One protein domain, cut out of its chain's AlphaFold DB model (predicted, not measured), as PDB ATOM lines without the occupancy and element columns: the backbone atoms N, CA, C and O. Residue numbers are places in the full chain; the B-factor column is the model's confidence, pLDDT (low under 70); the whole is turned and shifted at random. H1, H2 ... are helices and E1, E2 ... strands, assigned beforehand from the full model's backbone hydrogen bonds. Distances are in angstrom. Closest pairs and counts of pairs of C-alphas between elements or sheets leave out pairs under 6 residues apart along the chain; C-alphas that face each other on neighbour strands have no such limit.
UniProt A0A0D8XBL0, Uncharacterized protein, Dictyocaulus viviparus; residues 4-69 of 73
ATOM      1  N   PHE A   4      46.910 -10.998 -45.041       89.19
ATOM      2  CA  PHE A   4      45.523 -11.002 -44.603       89.19
ATOM      3  C   PHE A   4      44.547 -11.482 -45.681       89.19
ATOM      4  O   PHE A   4      43.733 -12.352 -45.401       89.19
ATOM      5  N   LEU A   5      44.653 -10.988 -46.917       93.75
ATOM      6  CA  LEU A   5      43.678 -11.321 -47.962       93.75
ATOM      7  C   LEU A   5      43.693 -12.811 -48.315       93.75
ATOM      8  O   LEU A   5      42.642 -13.388 -48.560       93.75
ATOM      9  N   GLN A   6      44.866 -13.446 -48.309       94.06
ATOM     10  CA  GLN A   6      44.953 -14.886 -48.553       94.06
ATOM     11  C   GLN A   6      44.439 -15.699 -47.353       94.06
ATOM     12  O   GLN A   6      43.818 -16.742 -47.563       94.06
ATOM     13  N   MET A   7      44.659 -15.218 -46.119       93.25
ATOM     14  CA  MET A   7      44.155 -15.852 -44.890       93.25
ATOM     15  C   MET A   7      42.630 -15.923 -44.838       93.25
ATOM     16  O   MET A   7      42.091 -16.920 -44.373       93.25
ATOM     17  N   ILE A   8      41.946 -14.878 -45.303       93.50
ATOM     18  CA  ILE A   8      40.479 -14.778 -45.247       93.50
ATOM     19  C   ILE A   8      39.778 -15.196 -46.551       93.50
ATOM     20  O   ILE A   8      38.575 -14.990 -46.682       93.50
ATOM     21  N   ASN A   9      40.507 -15.763 -47.518       93.94
ATOM     22  CA  ASN A   9      39.937 -16.259 -48.773       93.94
ATOM     23  C   ASN A   9      39.066 -17.497 -48.524       93.94
ATOM     24  O   ASN A   9      39.582 -18.531 -48.103       93.94
ATOM     25  N   ASP A  10      37.769 -17.413 -48.828       92.94
ATOM     26  CA  ASP A  10      36.783 -18.470 -48.535       92.94
ATOM     27  C   ASP A  10      37.012 -19.770 -49.324       92.94
ATOM     28  O   ASP A  10      36.510 -20.833 -48.953       92.94
ATOM     29  N   ARG A  11      37.815 -19.699 -50.389       91.75
ATOM     30  CA  ARG A  11      38.247 -20.848 -51.194       91.75
ATOM     31  C   ARG A  11      39.558 -21.478 -50.711       91.75
ATOM     32  O   ARG A  11      39.881 -22.579 -51.151       91.75
ATOM     33  N   SER A  12      40.305 -20.830 -49.814       92.00
ATOM     34  CA  SER A  12      41.531 -21.390 -49.228       92.00
ATOM     35  C   SER A  12      41.182 -22.410 -48.141       92.00
ATOM     36  O   SER A  12      40.842 -22.035 -47.024       92.00
ATOM     37  N   ASN A  13      41.328 -23.704 -48.423       91.50
ATOM     38  CA  ASN A  13      41.062 -24.776 -47.448       91.50
ATOM     39  C   ASN A  13      42.314 -25.567 -47.028       91.50
ATOM     40  O   ASN A  13      42.213 -26.564 -46.314       91.50
ATOM     41  N   ARG A  14      43.496 -25.158 -47.499       92.25
ATOM     42  CA  ARG A  14      44.780 -25.811 -47.221       92.25
ATOM     43  C   ARG A  14      45.841 -24.763 -46.931       92.25
ATOM     44  O   ARG A  14      45.980 -23.793 -47.674       92.25
ATOM     45  N   ILE A  15      46.615 -25.003 -45.880       94.25
ATOM     46  CA  ILE A  15      47.761 -24.189 -45.485       94.25
ATOM     47  C   ILE A  15      48.889 -25.113 -45.027       94.25
ATOM     48  O   ILE A  15      48.649 -26.103 -44.338       94.25
ATOM     49  N   GLY A  16      50.116 -24.797 -45.424       95.88
ATOM     50  CA  GLY A  16      51.328 -25.425 -44.912       95.88
ATOM     51  C   GLY A  16      52.291 -24.349 -44.440       95.88
ATOM     52  O   GLY A  16      52.543 -23.394 -45.174       95.88
ATOM     53  N   CYS A  17      52.825 -24.493 -43.231       96.56
ATOM     54  CA  CYS A  17      53.746 -23.528 -42.640       96.56
ATOM     55  C   CYS A  17      55.056 -24.201 -42.234       96.56
ATOM     56  O   CYS A  17      55.094 -25.391 -41.926       96.56
ATOM     57  N   SER A  18      56.130 -23.425 -42.236       97.19
ATOM     58  CA  SER A  18      57.452 -23.841 -41.787       97.19
ATOM     59  C   SER A  18      58.158 -22.658 -41.138       97.19
ATOM     60  O   SER A  18      57.864 -21.498 -41.446       97.19
ATOM     61  N   TYR A  19      59.091 -22.956 -40.243       96.50
ATOM     62  CA  TYR A  19      60.001 -21.966 -39.702       96.50
ATOM     63  C   TYR A  19      61.442 -22.446 -39.827       96.50
ATOM     64  O   TYR A  19      61.721 -23.642 -39.912       96.50
ATOM     65  N   THR A  20      62.375 -21.506 -39.851       96.75
ATOM     66  CA  THR A  20      63.809 -21.788 -39.882       96.75
ATOM     67  C   THR A  20      64.531 -20.757 -39.032       96.75
ATOM     68  O   THR A  20      64.260 -19.561 -39.143       96.75
ATOM     69  N   LEU A  21      65.439 -21.220 -38.172       95.94
ATOM     70  CA  LEU A  21      66.359 -20.344 -37.456       95.94
ATOM     71  C   LEU A  21      67.484 -19.945 -38.415       95.94
ATOM     72  O   LEU A  21      68.265 -20.786 -38.857       95.94
ATOM     73  N   CYS A  22      67.526 -18.669 -38.774       94.81
ATOM     74  CA  CYS A  22      68.549 -18.094 -39.628       94.81
ATOM     75  C   CYS A  22      69.650 -17.520 -38.739       94.81
ATOM     76  O   CYS A  22      69.532 -16.398 -38.251       94.81
ATOM     77  N   ASP A  23      70.701 -18.309 -38.528       93.94
ATOM     78  CA  ASP A  23      71.886 -17.924 -37.764       93.94
ATOM     79  C   ASP A  23      73.092 -17.887 -38.707       93.94
ATOM     80  O   ASP A  23      73.657 -18.916 -39.084       93.94
ATOM     81  N   LEU A  24      73.400 -16.686 -39.197       89.94
ATOM     82  CA  LEU A  24      74.495 -16.431 -40.128       89.94
ATOM     83  C   LEU A  24      75.559 -15.595 -39.409       89.94
ATOM     84  O   LEU A  24      75.195 -14.618 -38.760       89.94
ATOM     85  N   PRO A  25      76.865 -15.860 -39.607       87.81
ATOM     86  CA  PRO A  25      77.937 -15.151 -38.894       87.81
ATOM     87  C   PRO A  25      77.927 -13.624 -39.059       87.81
ATOM     88  O   PRO A  25      78.545 -12.906 -38.281       87.81
ATOM     89  N   THR A  26      77.274 -13.123 -40.110       89.25
ATOM     90  CA  THR A  26      77.245 -11.710 -40.496       89.25
ATOM     91  C   THR A  26      75.983 -10.967 -40.052       89.25
ATOM     92  O   THR A  26      75.894  -9.765 -40.294       89.25
ATOM     93  N   HIS A  27      74.999 -11.642 -39.448       84.81
ATOM     94  CA  HIS A  27      73.695 -11.063 -39.109       84.81
ATOM     95  C   HIS A  27      73.235 -11.490 -37.711       84.81
ATOM     96  O   HIS A  27      73.603 -12.552 -37.223       84.81
ATOM     97  N   TYR A  28      72.388 -10.674 -37.075       92.62
ATOM     98  CA  TYR A  28      71.710 -11.096 -35.850       92.62
ATOM     99  C   TYR A  28      70.795 -12.292 -36.139       92.62
ATOM    100  O   TYR A  28      70.068 -12.254 -37.137       92.62
ATOM    101  N   PRO A  29      70.794 -13.327 -35.280       93.69
ATOM    102  CA  PRO A  29      69.961 -14.498 -35.490       93.69
ATOM    103  C   PRO A  29      68.481 -14.113 -35.455       93.69
ATOM    104  O   PRO A  29      68.037 -13.350 -34.594       93.69
ATOM    105  N   PHE A  30      67.704 -14.658 -36.387       94.38
ATOM    106  CA  PHE A  30      66.259 -14.442 -36.452       94.38
ATOM    107  C   PHE A  30      65.523 -15.711 -36.876       94.38
ATOM    108  O   PHE A  30      66.087 -16.608 -37.502       94.38
ATOM    109  N   VAL A  31      64.235 -15.789 -36.545       95.38
ATOM    110  CA  VAL A  31      63.362 -16.872 -37.006       95.38
ATOM    111  C   VAL A  31      62.630 -16.408 -38.258       95.38
ATOM    112  O   VAL A  31      61.866 -15.445 -38.221       95.38
ATOM    113  N   SER A  32      62.848 -17.105 -39.368       94.69
ATOM    114  CA  SER A  32      62.061 -16.942 -40.586       94.69
ATOM    115  C   SER A  32      60.839 -17.852 -40.512       94.69
ATOM    116  O   SER A  32      60.993 -19.063 -40.380       94.69
ATOM    117  N   PHE A  33      59.634 -17.285 -40.579       94.81
ATOM    118  CA  PHE A  33      58.368 -18.023 -40.568       94.81
ATOM    119  C   PHE A  33      57.634 -17.808 -41.892       94.81
ATOM    120  O   PHE A  33      57.412 -16.668 -42.305       94.81
ATOM    121  N   VAL A  34      57.249 -18.894 -42.561       93.94
ATOM    122  CA  VAL A  34      56.613 -18.846 -43.883       93.94
ATOM    123  C   VAL A  34      55.427 -19.801 -43.927       93.94
ATOM    124  O   VAL A  34      55.553 -20.970 -43.575       93.94
ATOM    125  N   CYS A  35      54.294 -19.321 -44.440       94.00
ATOM    126  CA  CYS A  35      53.144 -20.147 -44.793       94.00
ATOM    127  C   CYS A  35      52.854 -20.058 -46.292       94.00
ATOM    128  O   CYS A  35      52.961 -18.991 -46.899       94.00
ATOM    129  N   LYS A  36      52.443 -21.181 -46.877       93.62
ATOM    130  CA  LYS A  36      51.884 -21.271 -48.226       93.62
ATOM    131  C   LYS A  36      50.448 -21.772 -48.144       93.62
ATOM    132  O   LYS A  36      50.148 -22.687 -47.381       93.62
ATOM    133  N   TYR A  37      49.584 -21.176 -48.953       93.00
ATOM    134  CA  TYR A  37      48.185 -21.566 -49.093       93.00
ATOM    135  C   TYR A  37      48.025 -22.400 -50.361       93.00
ATOM    136  O   TYR A  37      48.751 -22.184 -51.334       93.00
ATOM    137  N   GLY A  38      47.106 -23.360 -50.333       90.62
ATOM    138  CA  GLY A  38      46.706 -24.094 -51.531       90.62
ATOM    139  C   GLY A  38      45.904 -23.220 -52.499       90.62
ATOM    140  O   GLY A  38      45.410 -22.156 -52.124       90.62
ATOM    141  N   ASP A  39      45.763 -23.692 -53.736       90.25
ATOM    142  CA  ASP A  39      44.920 -23.038 -54.733       90.25
ATOM    143  C   ASP A  39      43.432 -23.033 -54.333       90.25
ATOM    144  O   ASP A  39      42.964 -23.986 -53.701       90.25
ATOM    145  N   PRO A  40      42.667 -22.005 -54.749       89.62
ATOM    146  CA  PRO A  40      43.108 -20.865 -55.553       89.62
ATOM    147  C   PRO A  40      43.750 -19.752 -54.711       89.62
ATOM    148  O   PRO A  40      43.240 -19.361 -53.658       89.62
ATOM    149  N   LEU A  41      44.833 -19.172 -55.229       90.62
ATOM    150  CA  LEU A  41      45.396 -17.932 -54.692       90.62
ATOM    151  C   LEU A  41      44.500 -16.723 -55.006       90.62
ATOM    152  O   LEU A  41      43.745 -16.716 -55.988       90.62
ATOM    153  N   ILE A  42      44.597 -15.686 -54.170       92.81
ATOM    154  CA  ILE A  42      43.911 -14.409 -54.390       92.81
ATOM    155  C   ILE A  42      44.316 -13.795 -55.732       92.81
ATOM    156  O   ILE A  42      45.477 -13.840 -56.138       92.81
ATOM    157  N   GLN A  43      43.349 -13.180 -56.408       92.44
ATOM    158  CA  GLN A  43      43.537 -12.553 -57.714       92.44
ATOM    159  C   GLN A  43      42.894 -11.160 -57.718       92.44
ATOM    160  O   GLN A  43      41.808 -10.996 -57.155       92.44
ATOM    161  N   PRO A  44      43.526 -10.148 -58.341       91.88
ATOM    162  CA  PRO A  44      42.920  -8.829 -58.497       91.88
ATOM    163  C   PRO A  44      41.550  -8.910 -59.181       91.88
ATOM    164  O   PRO A  44      41.374  -9.651 -60.144       91.88
ATOM    165  N   GLY A  45      40.574  -8.151 -58.678       93.19
ATOM    166  CA  GLY A  45      39.210  -8.132 -59.219       93.19
ATOM    167  C   GLY A  45      38.335  -9.327 -58.825       93.19
ATOM    168  O   GLY A  45      37.141  -9.307 -59.111       93.19
ATOM    169  N   VAL A  46      38.881 -10.332 -58.131       93.69
ATOM    170  CA  VAL A  46      38.110 -11.467 -57.613       93.69
ATOM    171  C   VAL A  46      37.832 -11.256 -56.119       93.69
ATOM    172  O   VAL A  46      38.780 -11.057 -55.355       93.69
ATOM    173  N   PRO A  47      36.562 -11.297 -55.670       93.81
ATOM    174  CA  PRO A  47      36.235 -11.205 -54.253       93.81
ATOM    175  C   PRO A  47      36.922 -12.301 -53.433       93.81
ATOM    176  O   PRO A  47      37.032 -13.447 -53.867       93.81
ATOM    177  N   VAL A  48      37.361 -11.933 -52.231       95.12
ATOM    178  CA  VAL A  48      38.012 -12.845 -51.278       95.12
ATOM    179  C   VAL A  48      36.994 -13.775 -50.610       95.12
ATOM    180  O   VAL A  48      37.320 -14.903 -50.270       95.12
ATOM    181  N   TYR A  49      35.759 -13.309 -50.437       94.25
ATOM    182  CA  TYR A  49      34.645 -14.125 -49.977       94.25
ATOM    183  C   TYR A  49      33.314 -13.577 -50.483       94.25
ATOM    184  O   TYR A  49      33.191 -12.386 -50.801       94.25
ATOM    185  N   THR A  50      32.296 -14.434 -50.532       94.50
ATOM    186  CA  THR A  50      30.922 -13.998 -50.827       94.50
ATOM    187  C   THR A  50      30.292 -13.345 -49.596       94.50
ATOM    188  O   THR A  50      30.240 -13.934 -48.519       94.50
ATOM    189  N   LYS A  51      29.783 -12.116 -49.734       95.00
ATOM    190  CA  LYS A  51      29.087 -11.425 -48.639       95.00
ATOM    191  C   LYS A  51      27.737 -12.094 -48.363       95.00
ATOM    192  O   LYS A  51      26.924 -12.233 -49.270       95.00
ATOM    193  N   GLY A  52      27.465 -12.422 -47.103       94.88
ATOM    194  CA  GLY A  52      26.195 -13.017 -46.691       94.88
ATOM    195  C   GLY A  52      26.221 -13.515 -45.250       94.88
ATOM    196  O   GLY A  52      27.175 -13.261 -44.514       94.88
ATOM    197  N   ARG A  53      25.159 -14.227 -44.854       95.62
ATOM    198  CA  ARG A  53      25.134 -14.984 -43.594       95.62
ATOM    199  C   ARG A  53      26.212 -16.079 -43.659       95.62
ATOM    200  O   ARG A  53      26.282 -16.755 -44.688       95.62
ATOM    201  N   PRO A  54      27.007 -16.302 -42.596       95.06
ATOM    202  CA  PRO A  54      27.941 -17.421 -42.557       95.06
ATOM    203  C   PRO A  54      27.260 -18.740 -42.935       95.06
ATOM    204  O   PRO A  54      26.103 -18.981 -42.584       95.06
ATOM    205  N   CYS A  55      27.974 -19.568 -43.692       93.69
ATOM    206  CA  CYS A  55      27.511 -20.864 -44.181       93.69
ATOM    207  C   CYS A  55      26.256 -20.879 -45.074       93.69
ATOM    208  O   CYS A  55      25.766 -21.967 -45.376       93.69
ATOM    209  N   SER A  56      25.750 -19.742 -45.571       94.44
ATOM    210  CA  SER A  56      24.559 -19.739 -46.447       94.44
ATOM    211  C   SER A  56      24.737 -20.530 -47.751       94.44
ATOM    212  O   SER A  56      23.756 -20.862 -48.401       94.44
ATOM    213  N   LEU A  57      25.981 -20.824 -48.141       91.62
ATOM    214  CA  LEU A  57      26.329 -21.615 -49.326       91.62
ATOM    215  C   LEU A  57      26.729 -23.069 -48.998       91.62
ATOM    216  O   LEU A  57      27.079 -23.825 -49.900       91.62
ATOM    217  N   CYS A  58      26.712 -23.471 -47.722       91.62
ATOM    218  CA  CYS A  58      27.211 -24.772 -47.270       91.62
ATOM    219  C   CYS A  58      26.473 -25.294 -46.022       91.62
ATOM    220  O   CYS A  58      27.095 -25.878 -45.140       91.62
ATOM    221  N   GLU A  59      25.155 -25.094 -45.927       88.69
ATOM    222  CA  GLU A  59      24.381 -25.296 -44.686       88.69
ATOM    223  C   GLU A  59      24.600 -26.671 -44.028       88.69
ATOM    224  O   GLU A  59      24.896 -26.745 -42.840       88.69
ATOM    225  N   ASN A  60      24.581 -27.751 -44.814       89.62
ATOM    226  CA  ASN A  60      24.784 -29.125 -44.323       89.62
ATOM    227  C   ASN A  60      26.247 -29.470 -43.981       89.62
ATOM    228  O   ASN A  60      26.545 -30.591 -43.575       89.62
ATOM    229  N   LYS A  61      27.174 -28.537 -44.206       92.38
ATOM    230  CA  LYS A  61      28.622 -28.688 -44.006       92.38
ATOM    231  C   LYS A  61      29.198 -27.535 -43.180       92.38
ATOM    232  O   LYS A  61      30.393 -27.256 -43.260       92.38
ATOM    233  N   CYS A  62      28.353 -26.844 -42.420       93.19
ATOM    234  CA  CYS A  62      28.769 -25.737 -41.578       93.19
ATOM    235  C   CYS A  62      29.371 -26.247 -40.265       93.19
ATOM    236  O   CYS A  62      28.732 -26.998 -39.531       93.19
ATOM    237  N   VAL A  63      30.586 -25.808 -39.961       93.06
ATOM    238  CA  VAL A  63      31.289 -26.059 -38.703       93.06
ATOM    239  C   VAL A  63      31.197 -24.805 -37.845       93.06
ATOM    240  O   VAL A  63      31.439 -23.693 -38.328       93.06
ATOM    241  N   ASP A  64      30.791 -24.993 -36.590       90.00
ATOM    242  CA  ASP A  64      30.665 -23.954 -35.560       90.00
ATOM    243  C   ASP A  64      29.859 -22.714 -35.989       90.00
ATOM    244  O   ASP A  64      30.058 -21.609 -35.487       90.00
ATOM    245  N   GLY A  65      28.938 -22.874 -36.946       88.75
ATOM    246  CA  GLY A  65      28.108 -21.780 -37.454       88.75
ATOM    247  C   GLY A  65      28.867 -20.725 -38.270       88.75
ATOM    248  O   GLY A  65      28.287 -19.681 -38.568       88.75
ATOM    249  N   GLY A  66      30.138 -20.962 -38.618       92.06
ATOM    250  CA  GLY A  66      31.019 -19.937 -39.187       92.06
ATOM    251  C   GLY A  66      31.826 -20.356 -40.414       92.06
ATOM    252  O   GLY A  66      32.122 -19.502 -41.251       92.06
ATOM    253  N   LEU A  67      32.172 -21.639 -40.552       93.44
ATOM    254  CA  LEU A  67      33.088 -22.121 -41.594       93.44
ATOM    255  C   LEU A  67      32.503 -23.301 -42.371       93.44
ATOM    256  O   LEU A  67      31.842 -24.164 -41.806       93.44
ATOM    257  N   CYS A  68      32.785 -23.375 -43.669       92.38
ATOM    258  CA  CYS A  68      32.381 -24.505 -44.502       92.38
ATOM    259  C   CYS A  68      33.431 -25.625 -44.469       92.38
ATOM    260  O   CYS A  68      34.596 -25.389 -44.790       92.38
ATOM    261  N   ASN A  69      33.021 -26.861 -44.177       90.62
ATOM    262  CA  ASN A  69      33.871 -28.045 -44.277       90.62
ATOM    263  C   ASN A  69      33.559 -28.857 -45.541       90.62
ATOM    264  O   ASN A  69      32.710 -29.749 -45.556       90.62
TER     265      ASN A  69
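AT A GLANCE: This is residues 4 to 69 of the 73 residues of an uncharacterized protein of Dictyocaulus viviparus (UniProt A0A0D8XBL0). What is the main picture? There is little regular structure: a long two-strand hairpin, E1 and E2, has the short helix H1 near its open end, and beyond that residues 38 to 69 wander in loops. What is it made of? The 66 printed residues include H1, E1 and E2 in that order, mostly strand, with only 20 in named elements; the sheet E1 - E2 is antiparallel. How large? It is extended, with a radius of gyration of the C-alphas of 17.2 A, and spans 54 by 29 by 17 A.

HOW THE PARTS SIT: Where is the helix? The closest C-alphas of H1, residues 4 to 7, and E2, residues 30 to 37, are those of Gln 6 and Tyr 37, 7.4 A apart. H1 is too short for an O i to N i+4 pair; its one O i to N i+3 pair is within range. How do the strands pair? E1, residues 15 to 22, and E2 form an antiparallel hairpin, their directions at 163 degrees; N 16 and O 36, 2.9 A apart, are within hydrogen-bond range.

IN THESE COORDINATES: Where does H1 begin? C-alpha 4 is at (45.523, -11.002, -44.603). How long are the strands? E1 measures 22.4 A and E2 23.2 A, ending at C-alpha 37 (48.185, -21.566, -49.093).

THE WHOLE: What lies farthest apart? The C-alphas of Thr 26 and Asn 60, 55.4 A. Is it whole? The printed part has no cut, and no printed residue is under 70 in pLDDT.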